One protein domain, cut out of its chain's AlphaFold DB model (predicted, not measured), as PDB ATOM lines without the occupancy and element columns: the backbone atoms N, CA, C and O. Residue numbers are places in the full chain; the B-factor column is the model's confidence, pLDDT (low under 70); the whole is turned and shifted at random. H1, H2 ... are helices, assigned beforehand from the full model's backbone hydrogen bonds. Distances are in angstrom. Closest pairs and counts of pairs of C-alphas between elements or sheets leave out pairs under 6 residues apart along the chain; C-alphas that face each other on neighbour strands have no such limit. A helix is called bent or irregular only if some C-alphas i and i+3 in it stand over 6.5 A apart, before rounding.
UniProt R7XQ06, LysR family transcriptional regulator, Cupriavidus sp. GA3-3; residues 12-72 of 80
ATOM      1  N   HIS A  12      49.288 -95.749  35.983       91.69
ATOM      2  CA  HIS A  12      48.102 -95.488  36.800       91.69
ATOM      3  C   HIS A  12      47.503 -94.081  36.650       91.69
ATOM      4  O   HIS A  12      46.526 -93.763  37.319       91.69
ATOM      5  N   THR A  13      48.076 -93.227  35.798       91.81
ATOM      6  CA  THR A  13      47.534 -91.897  35.484       91.81
ATOM      7  C   THR A  13      47.074 -91.764  34.034       91.81
ATOM      8  O   THR A  13      46.701 -90.669  33.643       91.81
ATOM      9  N   LEU A  14      47.150 -92.834  33.233       92.00
ATOM     10  CA  LEU A  14      46.992 -92.781  31.772       92.00
ATOM     11  C   LEU A  14      45.847 -93.665  31.239       92.00
ATOM     12  O   LEU A  14      45.770 -93.905  30.035       92.00
ATOM     13  N   SER A  15      44.979 -94.196  32.115       91.12
ATOM     14  CA  SER A  15      43.918 -95.145  31.719       91.12
ATOM     15  C   SER A  15      43.003 -94.563  30.639       91.12
ATOM     16  O   SER A  15      42.736 -95.220  29.634       91.12
ATOM     17  N   LEU A  16      42.540 -93.321  30.809       92.69
ATOM     18  CA  LEU A  16      41.586 -92.723  29.879       92.69
ATOM     19  C   LEU A  16      42.227 -92.476  28.513       92.69
ATOM     20  O   LEU A  16      41.699 -92.940  27.508       92.69
ATOM     21  N   GLU A  17      43.374 -91.808  28.491       93.50
ATOM     22  CA  GLU A  17      44.078 -91.413  27.276       93.50
ATOM     23  C   GLU A  17      44.520 -92.620  26.442       93.50
ATOM     24  O   GLU A  17      44.440 -92.584  25.213       93.50
ATOM     25  N   LEU A  18      44.951 -93.707  27.096       92.12
ATOM     26  CA  LEU A  18      45.286 -94.959  26.415       92.12
ATOM     27  C   LEU A  18      44.040 -95.640  25.844       92.12
ATOM     28  O   LEU A  18      44.074 -96.145  24.725       92.12
ATOM     29  N   ARG A  19      42.923 -95.639  26.583       91.00
ATOM     30  CA  ARG A  19      41.662 -96.253  26.132       91.00
ATOM     31  C   ARG A  19      40.996 -95.477  24.997       91.00
ATOM     32  O   ARG A  19      40.314 -96.089  24.181       91.00
ATOM     33  N   THR A  20      41.176 -94.160  24.938       93.56
ATOM     34  CA  THR A  20      40.660 -93.315  23.849       93.56
ATOM     35  C   THR A  20      41.629 -93.191  22.674       93.56
ATOM     36  O   THR A  20      41.250 -92.634  21.649       93.56
ATOM     37  N   GLY A  21      42.855 -93.709  22.794       91.56
ATOM     38  CA  GLY A  21      43.873 -93.629  21.745       91.56
ATOM     39  C   GLY A  21      44.485 -92.236  21.568       91.56
ATOM     40  O   GLY A  21      45.094 -91.963  20.539       91.56
ATOM     41  N   GLU A  22      44.348 -91.356  22.565       92.88
ATOM     42  CA  GLU A  22      44.928 -90.003  22.544       92.88
ATOM     43  C   GLU A  22      46.454 -90.028  22.702       92.88
ATOM     44  O   GLU A  22      47.145 -89.080  22.316       92.88
ATOM     45  N   ILE A  23      46.981 -91.108  23.290       93.00
ATOM     46  CA  ILE A  23      48.409 -91.352  23.476       93.00
ATOM     47  C   ILE A  23      48.758 -92.793  23.118       93.00
ATOM     48  O   ILE A  23      47.935 -93.697  23.248       93.00
ATOM     49  N   ALA A  24      50.012 -93.011  22.731       91.06
ATOM     50  CA  ALA A  24      50.571 -94.340  22.524       91.06
ATOM     51  C   ALA A  24      51.575 -94.671  23.632       91.06
ATOM     52  O   ALA A  24      52.353 -93.815  24.058       91.06
ATOM     53  N   LEU A  25      51.575 -95.929  24.071       92.06
ATOM     54  CA  LEU A  25      52.598 -96.452  24.966       92.06
ATOM     55  C   LEU A  25      53.777 -96.976  24.140       92.06
ATOM     56  O   LEU A  25      53.581 -97.724  23.185       92.06
ATOM     57  N   LEU A  26      54.995 -96.579  24.504       91.44
ATOM     58  CA  LEU A  26      56.215 -97.012  23.825       91.44
ATOM     59  C   LEU A  26      56.796 -98.249  24.518       91.44
ATOM     60  O   LEU A  26      56.979 -98.238  25.734       91.44
ATOM     61  N   ASP A  27      57.116 -99.284  23.741       89.56
ATOM     62  CA  ASP A  27      57.853-100.460  24.215       89.56
ATOM     63  C   ASP A  27      59.355-100.147  24.227       89.56
ATOM     64  O   ASP A  27      60.003-100.068  23.181       89.56
ATOM     65  N   VAL A  28      59.891 -99.866  25.417       91.12
ATOM     66  CA  VAL A  28      61.276 -99.420  25.613       91.12
ATOM     67  C   VAL A  28      61.966-100.331  26.619       91.12
ATOM     68  O   VAL A  28      61.441-100.601  27.701       91.12
ATOM     69  N   THR A  29      63.180-100.777  26.294       91.31
ATOM     70  CA  THR A  29      64.000-101.608  27.184       91.31
ATOM     71  C   THR A  29      64.159-100.964  28.564       91.31
ATOM     72  O   THR A  29      64.484 -99.784  28.675       91.31
ATOM     73  N   GLY A  30      63.952-101.752  29.622       88.81
ATOM     74  CA  GLY A  30      63.983-101.260  31.003       88.81
ATOM     75  C   GLY A  30      62.655-100.677  31.497       88.81
ATOM     76  O   GLY A  30      62.618-100.120  32.594       88.81
ATOM     77  N   THR A  31      61.571-100.806  30.721       91.00
ATOM     78  CA  THR A  31      60.204-100.482  31.152       91.00
ATOM     79  C   THR A  31      59.298-101.725  31.131       91.00
ATOM     80  O   THR A  31      59.544-102.630  30.332       91.00
ATOM     81  N   PRO A  32      58.275-101.796  32.010       89.56
ATOM     82  CA  PRO A  32      57.923-100.818  33.047       89.56
ATOM     83  C   PRO A  32      58.939-100.762  34.202       89.56
ATOM     84  O   PRO A  32      59.624-101.734  34.499       89.56
ATOM     85  N   ILE A  33      59.023 -99.607  34.870       90.69
ATOM     86  CA  ILE A  33      59.765 -99.476  36.132       90.69
ATOM     87  C   ILE A  33      58.803 -99.831  37.264       90.69
ATOM     88  O   ILE A  33      57.957 -99.016  37.643       90.69
ATOM     89  N   GLU A  34      58.930-101.043  37.794       87.62
ATOM     90  CA  GLU A  34      58.098-101.504  38.903       87.62
ATOM     91  C   GLU A  34      58.428-100.745  40.194       87.62
ATOM     92  O   GLU A  34      59.588-100.562  40.570       87.62
ATOM     93  N   ARG A  35      57.384-100.273  40.881       88.38
ATOM     94  CA  ARG A  35      57.496 -99.559  42.155       88.38
ATOM     95  C   ARG A  35      56.470-100.076  43.144       88.38
ATOM     96  O   ARG A  35      55.352-100.420  42.773       88.38
ATOM     97  N   ILE A  36      56.844-100.046  44.417       89.75
ATOM     98  CA  ILE A  36      55.987-100.462  45.526       89.75
ATOM     99  C   ILE A  36      55.271 -99.236  46.096       89.75
ATOM    100  O   ILE A  36      55.906 -98.252  46.488       89.75
ATOM    101  N   TRP A  37      53.945 -99.311  46.165       91.19
ATOM    102  CA  TRP A  37      53.118 -98.328  46.860       91.19
ATOM    103  C   TRP A  37      53.026 -98.688  48.341       91.19
ATOM    104  O   TRP A  37      52.837 -99.848  48.695       91.19
ATOM    105  N   HIS A  38      53.151 -97.685  49.207       94.06
ATOM    106  CA  HIS A  38      53.160 -97.877  50.653       94.06
ATOM    107  C   HIS A  38      52.024 -97.094  51.305       94.06
ATOM    108  O   HIS A  38      51.783 -95.934  50.972       94.06
ATOM    109  N   VAL A  39      51.374 -97.714  52.289       94.75
ATOM    110  CA  VAL A  39      50.462 -97.029  53.210       94.75
ATOM    111  C   VAL A  39      51.239 -96.717  54.483       94.75
ATOM    112  O   VAL A  39      51.686 -97.629  55.176       94.75
ATOM    113  N   ALA A  40      51.402 -95.433  54.797       95.06
ATOM    114  CA  ALA A  40      52.185 -94.974  55.941       95.06
ATOM    115  C   ALA A  40      51.327 -94.189  56.943       95.06
ATOM    116  O   ALA A  40      50.428 -93.439  56.565       95.06
ATOM    117  N   HIS A  41      51.639 -94.331  58.233       94.56
ATOM    118  CA  HIS A  41      51.116 -93.492  59.312       94.56
ATOM    119  C   HIS A  41      52.195 -93.281  60.383       94.56
ATOM    120  O   HIS A  41      53.159 -94.041  60.461       94.56
ATOM    121  N   MET A  42      52.044 -92.251  61.222       96.25
ATOM    122  CA  MET A  42      52.967 -92.033  62.342       96.25
ATOM    123  C   MET A  42      52.865 -93.180  63.350       96.25
ATOM    124  O   MET A  42      51.760 -93.541  63.755       96.25
ATOM    125  N   SER A  43      54.008 -93.696  63.804       93.62
ATOM    126  CA  SER A  43      54.078 -94.776  64.799       93.62
ATOM    127  C   SER A  43      53.501 -94.381  66.160       93.62
ATOM    128  O   SER A  43      52.946 -95.221  66.859       93.62
ATOM    129  N   SER A  44      53.584 -93.100  66.527       96.75
ATOM    130  CA  SER A  44      53.045 -92.567  67.784       96.75
ATOM    131  C   SER A  44      51.534 -92.323  67.766       96.75
ATOM    132  O   SER A  44      50.947 -92.056  68.814       96.75
ATOM    133  N   LYS A  45      50.887 -92.379  66.594       94.88
ATOM    134  CA  LYS A  45      49.452 -92.117  66.455       94.88
ATOM    135  C   LYS A  45      48.679 -93.425  66.403       94.88
ATOM    136  O   LYS A  45      48.938 -94.276  65.557       94.88
ATOM    137  N   ARG A  46      47.666 -93.536  67.264       94.81
ATOM    138  CA  ARG A  46      46.665 -94.595  67.159       94.81
ATOM    139  C   ARG A  46      45.721 -94.275  66.004       94.81
ATOM    140  O   ARG A  46      45.231 -93.150  65.900       94.81
ATOM    141  N   LEU A  47      45.493 -95.248  65.129       96.31
ATOM    142  CA  LEU A  47      44.548 -95.100  64.031       96.31
ATOM    143  C   LEU A  47      43.116 -95.067  64.580       96.31
ATOM    144  O   LEU A  47      42.787 -95.745  65.552       96.31
ATOM    145  N   SER A  48      42.265 -94.244  63.968       97.31
ATOM    146  CA  SER A  48      40.826 -94.321  64.223       97.31
ATOM    147  C   SER A  48      40.262 -95.612  63.610       97.31
ATOM    148  O   SER A  48      40.837 -96.095  62.630       97.31
ATOM    149  N   PRO A  49      39.113 -96.131  64.081       97.75
ATOM    150  CA  PRO A  49      38.485 -97.306  63.470       97.75
ATOM    151  C   PRO A  49      38.263 -97.163  61.953       97.75
ATOM    152  O   PRO A  49      38.495 -98.100  61.191       97.75
ATOM    153  N   ALA A  50      37.890 -95.965  61.486       97.88
ATOM    154  CA  ALA A  50      37.741 -95.684  60.057       97.88
ATOM    155  C   ALA A  50      39.080 -95.766  59.299       97.88
ATOM    156  O   ALA A  50      39.139 -96.277  58.183       97.88
ATOM    157  N   SER A  51      40.171 -95.296  59.910       97.12
ATOM    158  CA  SER A  51      41.511 -95.355  59.318       97.12
ATOM    159  C   SER A  51      42.066 -96.780  59.275       97.12
ATOM    160  O   SER A  51      42.708 -97.145  58.294       97.12
ATOM    161  N   GLU A  52      41.815 -97.588  60.310       96.94
ATOM    162  CA  GLU A  52      42.187 -99.008  60.330       96.94
ATOM    163  C   GLU A  52      41.462 -99.779  59.227       96.94
ATOM    164  O   GLU A  52      42.108-100.493  58.460       96.94
ATOM    165  N   SER A  53      40.151 -99.559  59.092       97.94
ATOM    166  CA  SER A  53      39.336-100.155  58.031       97.94
ATOM    167  C   SER A  53      39.827 -99.752  56.637       97.94
ATOM    168  O   SER A  53      40.056-100.609  55.788       97.94
ATOM    169  N   CYS A  54      40.109 -98.462  56.417       97.69
ATOM    170  CA  CYS A  54      40.667 -97.980  55.151       97.69
ATOM    171  C   CYS A  54      42.032 -98.617  54.837       97.69
ATOM    172  O   CYS A  54      42.251 -99.103  53.730       97.69
ATOM    173  N   ARG A  55      42.944 -98.677  55.819       97.00
ATOM    174  CA  ARG A  55      44.251 -99.326  55.646       97.00
ATOM    175  C   ARG A  55      44.098-100.803  55.279       97.00
ATOM    176  O   ARG A  55      44.800-101.261  54.383       97.00
ATOM    177  N   ALA A  56      43.219-101.533  55.965       97.06
ATOM    178  CA  ALA A  56      42.957-102.940  55.671       97.06
ATOM    179  C   ALA A  56      42.400-103.112  54.250       97.06
ATOM    180  O   ALA A  56      42.957-103.878  53.469       97.06
ATOM    181  N   TYR A  57      41.393-102.312  53.890       98.00
ATOM    182  CA  TYR A  57      40.788-102.324  52.562       98.00
ATOM    183  C   TYR A  57      41.822-102.098  51.454       98.00
ATOM    184  O   TYR A  57      41.882-102.872  50.501       98.00
ATOM    185  N   LEU A  58      42.674-101.077  51.600       97.25
ATOM    186  CA  LEU A  58      43.725-100.780  50.628       97.25
ATOM    187  C   LEU A  58      44.711-101.945  50.477       97.25
ATOM    188  O   LEU A  58      45.065-102.288  49.352       97.25
ATOM    189  N   LEU A  59      45.148-102.556  51.581       95.88
ATOM    190  CA  LEU A  59      46.105-103.668  51.537       95.88
ATOM    191  C   LEU A  59      45.514-104.931  50.901       95.88
ATOM    192  O   LEU A  59      46.240-105.662  50.235       95.88
ATOM    193  N   GLU A  60      44.220-105.171  51.087       97.38
ATOM    194  CA  GLU A  60      43.526-106.345  50.556       97.38
ATOM    195  C   GLU A  60      43.137-106.181  49.076       97.38
ATOM    196  O   GLU A  60      43.340-107.096  48.285       97.38
ATOM    197  N   HIS A  61      42.649-105.004  48.667       97.06
ATOM    198  CA  HIS A  61      41.987-104.844  47.365       97.06
ATOM    199  C   HIS A  61      42.840-104.149  46.295       97.06
ATOM    200  O   HIS A  61      42.553-104.283  45.104       97.06
ATOM    201  N   THR A  62      43.884-103.394  46.665       94.62
ATOM    202  CA  THR A  62      44.607-102.554  45.687       94.62
ATOM    203  C   THR A  62      45.298-103.389  44.610       94.62
ATOM    204  O   THR A  62      45.228-103.038  43.438       94.62
ATOM    205  N   ALA A  63      45.948-104.499  44.969       92.31
ATOM    206  CA  ALA A  63      46.680-105.312  43.996       92.31
ATOM    207  C   ALA A  63      45.749-105.908  42.927       92.31
ATOM    208  O   ALA A  63      46.033-105.810  41.731       92.31
ATOM    209  N   GLU A  64      44.612-106.466  43.351       94.62
ATOM    210  CA  GLU A  64      43.595-106.999  42.443       94.62
ATOM    211  C   GLU A  64      43.007-105.893  41.562       94.62
ATOM    212  O   GLU A  64      42.948-106.038  40.337       94.62
ATOM    213  N   PHE A  65      42.638-104.760  42.167       93.69
ATOM    214  CA  PHE A  65      42.095-103.615  41.444       93.69
ATOM    215  C   PHE A  65      43.058-103.119  40.358       93.69
ATOM    216  O   PHE A  65      42.659-102.965  39.204       93.69
ATOM    217  N   LEU A  66      44.336-102.918  40.697       91.19
ATOM    218  CA  LEU A  66      45.341-102.454  39.741       91.19
ATOM    219  C   LEU A  66      45.582-103.479  38.628       91.19
ATOM    220  O   LEU A  66      45.709-103.096  37.466       91.19
ATOM    221  N   GLY A  67      45.604-104.772  38.961       90.62
ATOM    222  CA  GLY A  67      45.737-105.845  37.977       90.62
ATOM    223  C   GLY A  67      44.582-105.870  36.974       90.62
ATOM    224  O   GLY A  67      44.816-106.013  35.775       90.62
ATOM    225  N   LYS A  68      43.347-105.674  37.447       91.94
ATOM    226  CA  LYS A  68      42.149-105.613  36.601       91.94
ATOM    227  C   LYS A  68      42.121-104.364  35.720       91.94
ATOM    228  O   LYS A  68      41.851-104.474  34.528       91.94
ATOM    229  N   GLU A  69      42.387-103.199  36.301       90.94
ATOM    230  CA  GLU A  69      42.248-101.912  35.612       90.94
ATOM    231  C   GLU A  69      43.380-101.667  34.603       90.94
ATOM    232  O   GLU A  69      43.146-101.180  33.501       90.94
ATOM    233  N   TYR A  70      44.614-102.039  34.955       90.50
ATOM    234  CA  TYR A  70      45.811-101.675  34.190       90.50
ATOM    235  C   TYR A  70      46.507-102.862  33.519       90.50
ATOM    236  O   TYR A  70      47.352-102.657  32.647       90.50
ATOM    237  N   GLY A  71      46.158-104.102  33.873       88.56
ATOM    238  CA  GLY A  71      46.823-105.296  33.346       88.56
ATOM    239  C   GLY A  71      46.720-105.444  31.828       88.56
ATOM    240  O   GLY A  71      47.671-105.909  31.205       88.56
ATOM    241  N   GLY A  72      45.609-105.006  31.227       88.25
ATOM    242  CA  GLY A  72      45.411-105.015  29.771       88.25
ATOM    243  C   GLY A  72      46.110-103.875  29.023       88.25
ATOM    244  O   GLY A  72      46.212-103.926  27.802       88.25
TER     245      GLY A  72
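What this domain is: This is residues 12 to 72 of the 80 residues of the protein "LysR family transcriptional regulator" of Cupriavidus sp. GA3-3 (UniProt R7XQ06). An open, elongated frame: after the short helix H1 at one end, a long stretch without a named element runs out and along the length to the other end, and the long, bent helix H2 folds back toward H1. Residues 16 to 21 and 26 to 36 stick out. The printed part has 61 residues, with two named helices in the order H1, H2 and no named strand; the class is all helix, though 30 residues, under half, are in named elements. The whole is extended, with a radius of gyration of the C-alphas of 16.3 A and spans of 45 by 24 by 17 A.

How they stand to each other: H1, residues 15 to 20, is joined by a long link of 28 residues to H2, residues 49 to 72. By its hydrogen bonds H2 was assigned as one helix, but it is bent: C-alphas 60 and 63 are 7.4 A apart. Its arms, H2a, residues 49 to 60, and H2b, residues 63 to 72, stand at a steep tilt of 44 degrees. H2b is itself irregular, with C-alphas 69 and 72 7.3 A apart. H1 and H2b are close but not clearly touching; their closest C-alphas, those of Ser 15 and Tyr 70, are 7.2 A apart. They run the same way at a shallow tilt of 22 degrees. H1 and H2a are apart. Every O i to N i+4 pair is within hydrogen-bond range in H1 and H2a, and 5 of 6 in H2b.

Where its parts are: H1 begins at C-alpha 15 at (43.918, -95.145, 31.719) and measures 8.7 A from first to last C-alpha. H2a measures 16.5 A, from C-alpha 49 at (38.485, -97.306, 63.470). H2b measures 14.3 A and ends at C-alpha 72 at (45.411, -105.015, 29.771).

The domain as a whole: The C-alphas farthest apart, those of Gly 21 and Ser 44, are 47.0 A apart. The printed part has no cut. Its mean pLDDT is 93.3, and no printed residue is under 70.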